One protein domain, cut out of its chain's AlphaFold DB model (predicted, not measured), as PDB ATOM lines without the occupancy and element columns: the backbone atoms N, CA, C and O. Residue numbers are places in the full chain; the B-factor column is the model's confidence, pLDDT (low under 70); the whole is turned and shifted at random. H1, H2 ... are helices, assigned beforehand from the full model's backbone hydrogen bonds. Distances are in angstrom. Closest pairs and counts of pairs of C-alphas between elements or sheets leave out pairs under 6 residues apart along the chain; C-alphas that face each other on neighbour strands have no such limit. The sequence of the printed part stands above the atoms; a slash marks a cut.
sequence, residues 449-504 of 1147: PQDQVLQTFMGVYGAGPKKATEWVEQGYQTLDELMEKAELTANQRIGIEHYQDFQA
ATOM      1  N   PRO A 449     260.351 233.199 380.257       73.69
ATOM      2  CA  PRO A 449     261.085 234.422 379.919       73.69
ATOM      3  C   PRO A 449     260.321 235.369 378.988       73.69
ATOM      4  O   PRO A 449     260.440 236.584 379.122       73.69
ATOM      5  N   GLN A 450     259.510 234.833 378.070       72.88
ATOM      6  CA  GLN A 450     258.705 235.643 377.151       72.88
ATOM      7  C   GLN A 450     257.624 236.444 377.887       72.88
ATOM      8  O   GLN A 450     257.441 237.624 377.586       72.88
ATOM      9  N   ASP A 451     256.982 235.861 378.904       75.56
ATOM     10  CA  ASP A 451     256.031 236.584 379.751       75.56
ATOM     11  C   ASP A 451     256.727 237.692 380.551       75.56
ATOM     12  O   ASP A 451     256.199 238.798 380.638       75.56
ATOM     13  N   GLN A 452     257.932 237.458 381.088       81.31
ATOM     14  CA  GLN A 452     258.690 238.494 381.812       81.31
ATOM     15  C   GLN A 452     259.022 239.707 380.927       81.31
ATOM     16  O   GLN A 452     258.875 240.854 381.366       81.31
ATOM     17  N   VAL A 453     259.412 239.471 379.669       86.50
ATOM     18  CA  VAL A 453     259.618 240.540 378.677       86.50
ATOM     19  C   VAL A 453     258.292 241.241 378.365       86.50
ATOM     20  O   VAL A 453     258.228 242.469 378.419       86.50
ATOM     21  N   LEU A 454     257.208 240.490 378.133       85.69
ATOM     22  CA  LEU A 454     255.881 241.046 377.849       85.69
ATOM     23  C   LEU A 454     255.367 241.943 378.990       85.69
ATOM     24  O   LEU A 454     254.898 243.049 378.725       85.69
ATOM     25  N   GLN A 455     255.508 241.521 380.255       83.12
ATOM     26  CA  GLN A 455     255.174 242.346 381.427       83.12
ATOM     27  C   GLN A 455     255.993 243.640 381.458       83.12
ATOM     28  O   GLN A 455     255.442 244.718 381.680       83.12
ATOM     29  N   THR A 456     257.301 243.536 381.213       89.81
ATOM     30  CA  THR A 456     258.225 244.679 381.205       89.81
ATOM     31  C   THR A 456     257.834 245.687 380.123       89.81
ATOM     32  O   THR A 456     257.780 246.889 380.366       89.81
ATOM     33  N   PHE A 457     257.469 245.209 378.936       92.25
ATOM     34  CA  PHE A 457     257.029 246.056 377.830       92.25
ATOM     35  C   PHE A 457     255.637 246.661 378.059       92.25
ATOM     36  O   PHE A 457     255.421 247.823 377.723       92.25
ATOM     37  N   MET A 458     254.713 245.936 378.700       86.44
ATOM     38  CA  MET A 458     253.413 246.474 379.133       86.44
ATOM     39  C   MET A 458     253.519 247.533 380.244       86.44
ATOM     40  O   MET A 458     252.562 248.274 380.470       86.44
ATOM     41  N   GLY A 459     254.659 247.628 380.938       86.25
ATOM     42  CA  GLY A 459     254.927 248.679 381.920       86.25
ATOM     43  C   GLY A 459     255.302 250.040 381.313       86.25
ATOM     44  O   GLY A 459     255.300 251.039 382.033       86.25
ATOM     45  N   VAL A 460     255.624 250.099 380.013       92.56
ATOM     46  CA  VAL A 460     256.051 251.327 379.321       92.56
ATOM     47  C   VAL A 460     254.855 252.253 379.078       92.56
ATOM     48  O   VAL A 460     253.814 251.840 378.560       92.56
ATOM     49  N   TYR A 461     255.001 253.547 379.390       88.81
ATOM     50  CA  TYR A 461     253.941 254.521 379.112       88.81
ATOM     51  C   TYR A 461     253.609 254.560 377.608       88.81
ATOM     52  O   TYR A 461     254.466 254.814 376.766       88.81
ATOM     53  N   GLY A 462     252.338 254.334 377.265       84.44
ATOM     54  CA  GLY A 462     251.885 254.280 375.872       84.44
ATOM     55  C   GLY A 462     252.101 252.929 375.174       84.44
ATOM     56  O   GLY A 462     251.895 252.847 373.963       84.44
ATOM     57  N   ALA A 463     252.481 251.872 375.897       87.50
ATOM     58  CA  ALA A 463     252.517 250.500 375.393       87.50
ATOM     59  C   ALA A 463     251.345 249.676 375.962       87.50
ATOM     60  O   ALA A 463     251.391 249.157 377.071       87.50
ATOM     61  N   GLY A 464     250.258 249.558 375.192       80.75
ATOM     62  CA  GLY A 464     249.200 248.584 375.492       80.75
ATOM     63  C   GLY A 464     249.624 247.149 375.135       80.75
ATOM     64  O   GLY A 464     250.609 246.991 374.408       80.75
ATOM     65  N   PRO A 465     248.857 246.113 375.539       74.94
ATOM     66  CA  PRO A 465     249.194 244.704 375.296       74.94
ATOM     67  C   PRO A 465     249.624 244.424 373.853       74.94
ATOM     68  O   PRO A 465     250.702 243.891 373.636       74.94
ATOM     69  N   LYS A 466     248.862 244.914 372.860       83.50
ATOM     70  CA  LYS A 466     249.188 244.766 371.432       83.50
ATOM     71  C   LYS A 466     250.596 245.267 371.078       83.50
ATOM     72  O   LYS A 466     251.310 244.585 370.359       83.50
ATOM     73  N   LYS A 467     251.005 246.438 371.579       88.44
ATOM     74  CA  LYS A 467     252.323 247.024 371.278       88.44
ATOM     75  C   LYS A 467     253.449 246.268 371.995       88.44
ATOM     76  O   LYS A 467     254.510 246.089 371.412       88.44
ATOM     77  N   ALA A 468     253.198 245.783 373.210       88.19
ATOM     78  CA  ALA A 468     254.132 244.917 373.922       88.19
ATOM     79  C   ALA A 468     254.315 243.563 373.205       88.19
ATOM     80  O   ALA A 468     255.448 243.131 373.016       88.19
ATOM     81  N   THR A 469     253.232 242.941 372.725       85.31
ATOM     82  CA  THR A 469     253.282 241.719 371.904       85.31
ATOM     83  C   THR A 469     254.015 241.959 370.583       85.31
ATOM     84  O   THR A 469     254.961 241.235 370.301       85.31
ATOM     85  N   GLU A 470     253.684 243.023 369.839       90.44
ATOM     86  CA  GLU A 470     254.387 243.408 368.598       90.44
ATOM     87  C   GLU A 470     255.908 243.565 368.807       90.44
ATOM     88  O   GLU A 470     256.689 243.257 367.908       90.44
ATOM     89  N   TRP A 471     256.349 244.039 369.979       92.75
ATOM     90  CA  TRP A 471     257.769 244.153 370.326       92.75
ATOM     91  C   TRP A 471     258.424 242.809 370.695       92.75
ATOM     92  O   TRP A 471     259.572 242.581 370.312       92.75
ATOM     93  N   VAL A 472     257.715 241.909 371.386       89.81
ATOM     94  CA  VAL A 472     258.195 240.536 371.656       89.81
ATOM     95  C   VAL A 472     258.293 239.729 370.354       89.81
ATOM     96  O   VAL A 472     259.284 239.038 370.136       89.81
ATOM     97  N   GLU A 473     257.319 239.869 369.450       88.19
ATOM     98  CA  GLU A 473     257.317 239.254 368.111       88.19
ATOM     99  C   GLU A 473     258.466 239.766 367.225       88.19
ATOM    100  O   GLU A 473     259.027 239.010 366.434       88.19
ATOM    101  N   GLN A 474     258.870 241.031 367.393       90.88
ATOM    102  CA  GLN A 474     260.063 241.613 366.757       90.88
ATOM    103  C   GLN A 474     261.387 241.180 367.420       90.88
ATOM    104  O   GLN A 474     262.461 241.526 366.928       90.88
ATOM    105  N   GLY A 475     261.331 240.397 368.502       90.69
ATOM    106  CA  GLY A 475     262.490 239.779 369.145       90.69
ATOM    107  C   GLY A 475     263.232 240.653 370.160       90.69
ATOM    108  O   GLY A 475     264.298 240.240 370.618       90.69
ATOM    109  N   TYR A 476     262.703 241.824 370.534       92.81
ATOM    110  CA  TYR A 476     263.296 242.653 371.591       92.81
ATOM    111  C   TYR A 476     263.130 241.978 372.959       92.81
ATOM    112  O   TYR A 476     262.060 241.446 373.254       92.81
ATOM    113  N   GLN A 477     264.160 242.033 373.812       90.12
ATOM    114  CA  GLN A 477     264.128 241.400 375.142       90.12
ATOM    115  C   GLN A 477     264.332 242.387 376.298       90.12
ATOM    116  O   GLN A 477     264.093 242.041 377.453       90.12
ATOM    117  N   THR A 478     264.757 243.621 376.016       93.62
ATOM    118  CA  THR A 478     265.067 244.634 377.039       93.62
ATOM    119  C   THR A 478     264.564 246.027 376.657       93.62
ATOM    120  O   THR A 478     264.318 246.320 375.487       93.62
ATOM    121  N   LEU A 479     264.416 246.904 377.656       93.69
ATOM    122  CA  LEU A 479     264.031 248.305 377.441       93.69
ATOM    123  C   LEU A 479     265.121 249.101 376.700       93.69
ATOM    124  O   LEU A 479     264.794 249.969 375.894       93.69
ATOM    125  N   ASP A 480     266.395 248.768 376.921       93.25
ATOM    126  CA  ASP A 480     267.528 249.392 376.229       93.25
ATOM    127  C   ASP A 480     267.490 249.084 374.724       93.25
ATOM    128  O   ASP A 480     267.607 249.984 373.893       93.25
ATOM    129  N   GLU A 481     267.208 247.830 374.352       92.88
ATOM    130  CA  GLU A 481     267.028 247.450 372.948       92.88
ATOM    131  C   GLU A 481     265.845 248.150 372.281       92.88
ATOM    132  O   GLU A 481     265.958 248.533 371.116       92.88
ATOM    133  N   LEU A 482     264.730 248.358 372.993       93.00
ATOM    134  CA  LEU A 482     263.630 249.174 372.477       93.00
ATOM    135  C   LEU A 482     264.080 250.619 372.230       93.00
ATOM    136  O   LEU A 482     263.770 251.189 371.187       93.00
ATOM    137  N   MET A 483     264.823 251.205 373.170       92.25
ATOM    138  CA  MET A 483     265.279 252.595 373.107       92.25
ATOM    139  C   MET A 483     266.289 252.858 371.974       92.25
ATOM    140  O   MET A 483     266.288 253.957 371.400       92.25
ATOM    141  N   GLU A 484     267.117 251.861 371.647       91.81
ATOM    142  CA  GLU A 484     268.081 251.887 370.541       91.81
ATOM    143  C   GLU A 484     267.474 251.532 369.173       91.81
ATOM    144  O   GLU A 484     267.796 252.187 368.181       91.81
ATOM    145  N   LYS A 485     266.651 250.476 369.098       89.25
ATOM    146  CA  LYS A 485     266.341 249.773 367.836       89.25
ATOM    147  C   LYS A 485     264.890 249.921 367.367       89.25
ATOM    148  O   LYS A 485     264.642 249.793 366.172       89.25
ATOM    149  N   ALA A 486     263.936 250.154 368.272       90.06
ATOM    150  CA  ALA A 486     262.513 250.146 367.935       90.06
ATOM    151  C   ALA A 486     261.986 251.526 367.500       90.06
ATOM    152  O   ALA A 486     262.437 252.578 367.961       90.06
ATOM    153  N   GLU A 487     260.952 251.530 366.654       89.19
ATOM    154  CA  GLU A 487     260.217 252.747 366.297       89.19
ATOM    155  C   GLU A 487     259.316 253.197 367.461       89.19
ATOM    156  O   GLU A 487     258.162 252.782 367.601       89.19
ATOM    157  N   LEU A 488     259.875 254.042 368.331       91.44
ATOM    158  CA  LEU A 488     259.211 254.587 369.515       91.44
ATOM    159  C   LEU A 488     258.660 255.997 369.276       91.44
ATOM    160  O   LEU A 488     259.373 256.895 368.826       91.44
ATOM    161  N   THR A 489     257.418 256.240 369.699       90.88
ATOM    162  CA  THR A 489     256.898 257.611 369.844       90.88
ATOM    163  C   THR A 489     257.610 258.345 370.987       90.88
ATOM    164  O   THR A 489     258.057 257.719 371.947       90.88
ATOM    165  N   ALA A 490     257.664 259.682 370.945       88.44
ATOM    166  CA  ALA A 490     258.303 260.491 371.996       88.44
ATOM    167  C   ALA A 490     257.794 260.158 373.418       88.44
ATOM    168  O   ALA A 490     258.577 260.087 374.360       88.44
ATOM    169  N   ASN A 491     256.499 259.863 373.556       89.56
ATOM    170  CA  ASN A 491     255.886 259.472 374.829       89.56
ATOM    171  C   ASN A 491     256.346 258.093 375.325       89.56
ATOM    172  O   ASN A 491     256.464 257.895 376.530       89.56
ATOM    173  N   GLN A 492     256.610 257.152 374.414       92.00
ATOM    174  CA  GLN A 492     257.152 255.831 374.750       92.00
ATOM    175  C   GLN A 492     258.643 255.906 375.088       92.00
ATOM    176  O   GLN A 492     259.081 255.178 375.970       92.00
ATOM    177  N   ARG A 493     259.406 256.823 374.466       93.00
ATOM    178  CA  ARG A 493     260.795 257.113 374.870       93.00
ATOM    179  C   ARG A 493     260.846 257.622 376.313       93.00
ATOM    180  O   ARG A 493     261.468 256.979 377.147       93.00
ATOM    181  N   ILE A 494     260.058 258.651 376.645       92.31
ATOM    182  CA  ILE A 494     259.901 259.142 378.031       92.31
ATOM    183  C   ILE A 494     259.390 258.024 378.964       92.31
ATOM    184  O   ILE A 494     259.827 257.911 380.105       92.31
ATOM    185  N   GLY A 495     258.493 257.163 378.473       92.31
ATOM    186  CA  GLY A 495     257.981 255.988 379.185       92.31
ATOM    187  C   GLY A 495     258.997 254.873 379.458       92.31
ATOM    188  O   GLY A 495     258.710 254.012 380.287       92.31
ATOM    189  N   ILE A 496     260.148 254.885 378.779       94.12
ATOM    190  CA  ILE A 496     261.300 254.003 379.015       94.12
ATOM    191  C   ILE A 496     262.338 254.728 379.881       94.12
ATOM    192  O   ILE A 496     262.747 254.202 380.912       94.12
ATOM    193  N   GLU A 497     262.689 255.964 379.520       93.75
ATOM    194  CA  GLU A 497     263.637 256.828 380.241       93.75
ATOM    195  C   GLU A 497     263.238 257.016 381.721       93.75
ATOM    196  O   GLU A 497     264.089 256.939 382.604       93.75
ATOM    197  N   HIS A 498     261.937 257.169 382.001       94.19
ATOM    198  CA  HIS A 498     261.365 257.296 383.351       94.19
ATOM    199  C   HIS A 498     260.538 256.070 383.786       94.19
ATOM    200  O   HIS A 498     259.651 256.174 384.636       94.19
ATOM    201  N   TYR A 499     260.836 254.883 383.239       94.31
ATOM    202  CA  TYR A 499     260.112 253.641 383.550       94.31
ATOM    203  C   TYR A 499     260.031 253.361 385.061       94.31
ATOM    204  O   TYR A 499     258.959 253.068 385.588       94.31
ATOM    205  N   GLN A 500     261.151 253.490 385.780       93.94
ATOM    206  CA  GLN A 500     261.203 253.220 387.223       93.94
ATOM    207  C   GLN A 500     260.379 254.237 388.032       93.94
ATOM    208  O   GLN A 500     259.639 253.841 388.932       93.94
ATOM    209  N   ASP A 501     260.437 255.524 387.672       94.62
ATOM    210  CA  ASP A 501     259.700 256.599 388.351       94.62
ATOM    211  C   ASP A 501     258.176 256.431 388.226       94.62
ATOM    212  O   ASP A 501     257.440 256.658 389.193       94.62
ATOM    213  N   PHE A 502     257.706 256.005 387.045       93.81
ATOM    214  CA  PHE A 502     256.286 255.782 386.750       93.81
ATOM    215  C   PHE A 502     255.734 254.466 387.321       93.81
ATOM    216  O   PHE A 502     254.525 254.361 387.524       93.81
ATOM    217  N   GLN A 503     256.588 253.475 387.597       90.19
ATOM    218  CA  GLN A 503     256.204 252.246 388.307       90.19
ATOM    219  C   GLN A 503     256.249 252.417 389.839       90.19
ATOM    220  O   GLN A 503     255.532 251.729 390.572       90.19
ATOM    221  N   ALA A 504     257.062 253.347 390.351       93.19
ATOM    222  CA  ALA A 504     257.193 253.608 391.780       93.19
ATOM    223  C   ALA A 504     255.930 254.259 392.376       93.19
ATOM    224  O   ALA A 504     255.497 255.333 391.957       93.19
TER     225      ALA A 504
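AT A GLANCE: This is residues 449 to 504 of the 1147 residues of the protein "DNA polymerase lambda" of Pseudocercospora eumusae (UniProt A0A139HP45). Five short helices make a small rounded cluster: a splayed helical hairpin, H1 and H2, forms one side, H3 and H4 form the other, meeting at a steep tilt, and H5, the last helix of the printed part, lies near H4 and farthest of the five from the mean of the C-alphas. The link from H1 to H2, residues 459 to 464, reaches toward H4. The printed part has 56 residues with five named helices in the order H1, H2, H3, H4, H5, no named strand, and the class all helix. It is compact, with a radius of gyration of the C-alphas of 10.0 A and spans of 25 by 22 by 18 A.

HOW THE PARTS SIT: The longest helix, H1, residues 449 to 458, touches H2, residues 465 to 473, closest at the C-alphas of Phe 457 and Ala 468, 5.0 A apart. They form a helical hairpin, running opposite ways at a steep tilt of 44 degrees. H1 is close but not clearly touching H3, residues 479 to 485; their closest C-alphas, Phe 457 and Leu 479, are 7.4 A apart and their lines are about perpendicular, at 81 degrees. H3 and H4, residues 490 to 497, only just touch, with 3 pairs of C-alphas within 8 A, the closest being Leu 479 and Ile 496 at 6.5 A; they run opposite ways at a steep tilt of 46 degrees. H5, residues 499 to 503, is close to H4 but not clearly touching, with the closest C-alphas, Gly 495 and Phe 502, 7.8 A apart. H2 and H3 are only just apart, at 8.0 A. In H1, H2, H3, H4 and H5 every O i to N i+4 pair is within hydrogen-bond range.

IN THESE COORDINATES: H1 begins at C-alpha 449 (261.085, 234.422, 379.919) and is 14.3 A long; H2 is 12.1 A. H3 measures 10.0 A, H4 10.5 A, and H5 6.3 A, ending at C-alpha 503 (256.204, 252.246, 388.307).

THE WHOLE: The two C-alphas farthest apart, Gln 474 and Ala 504, are 27.9 A apart. The printed part has no cut and no long link. No printed residue is under 70 in pLDDT.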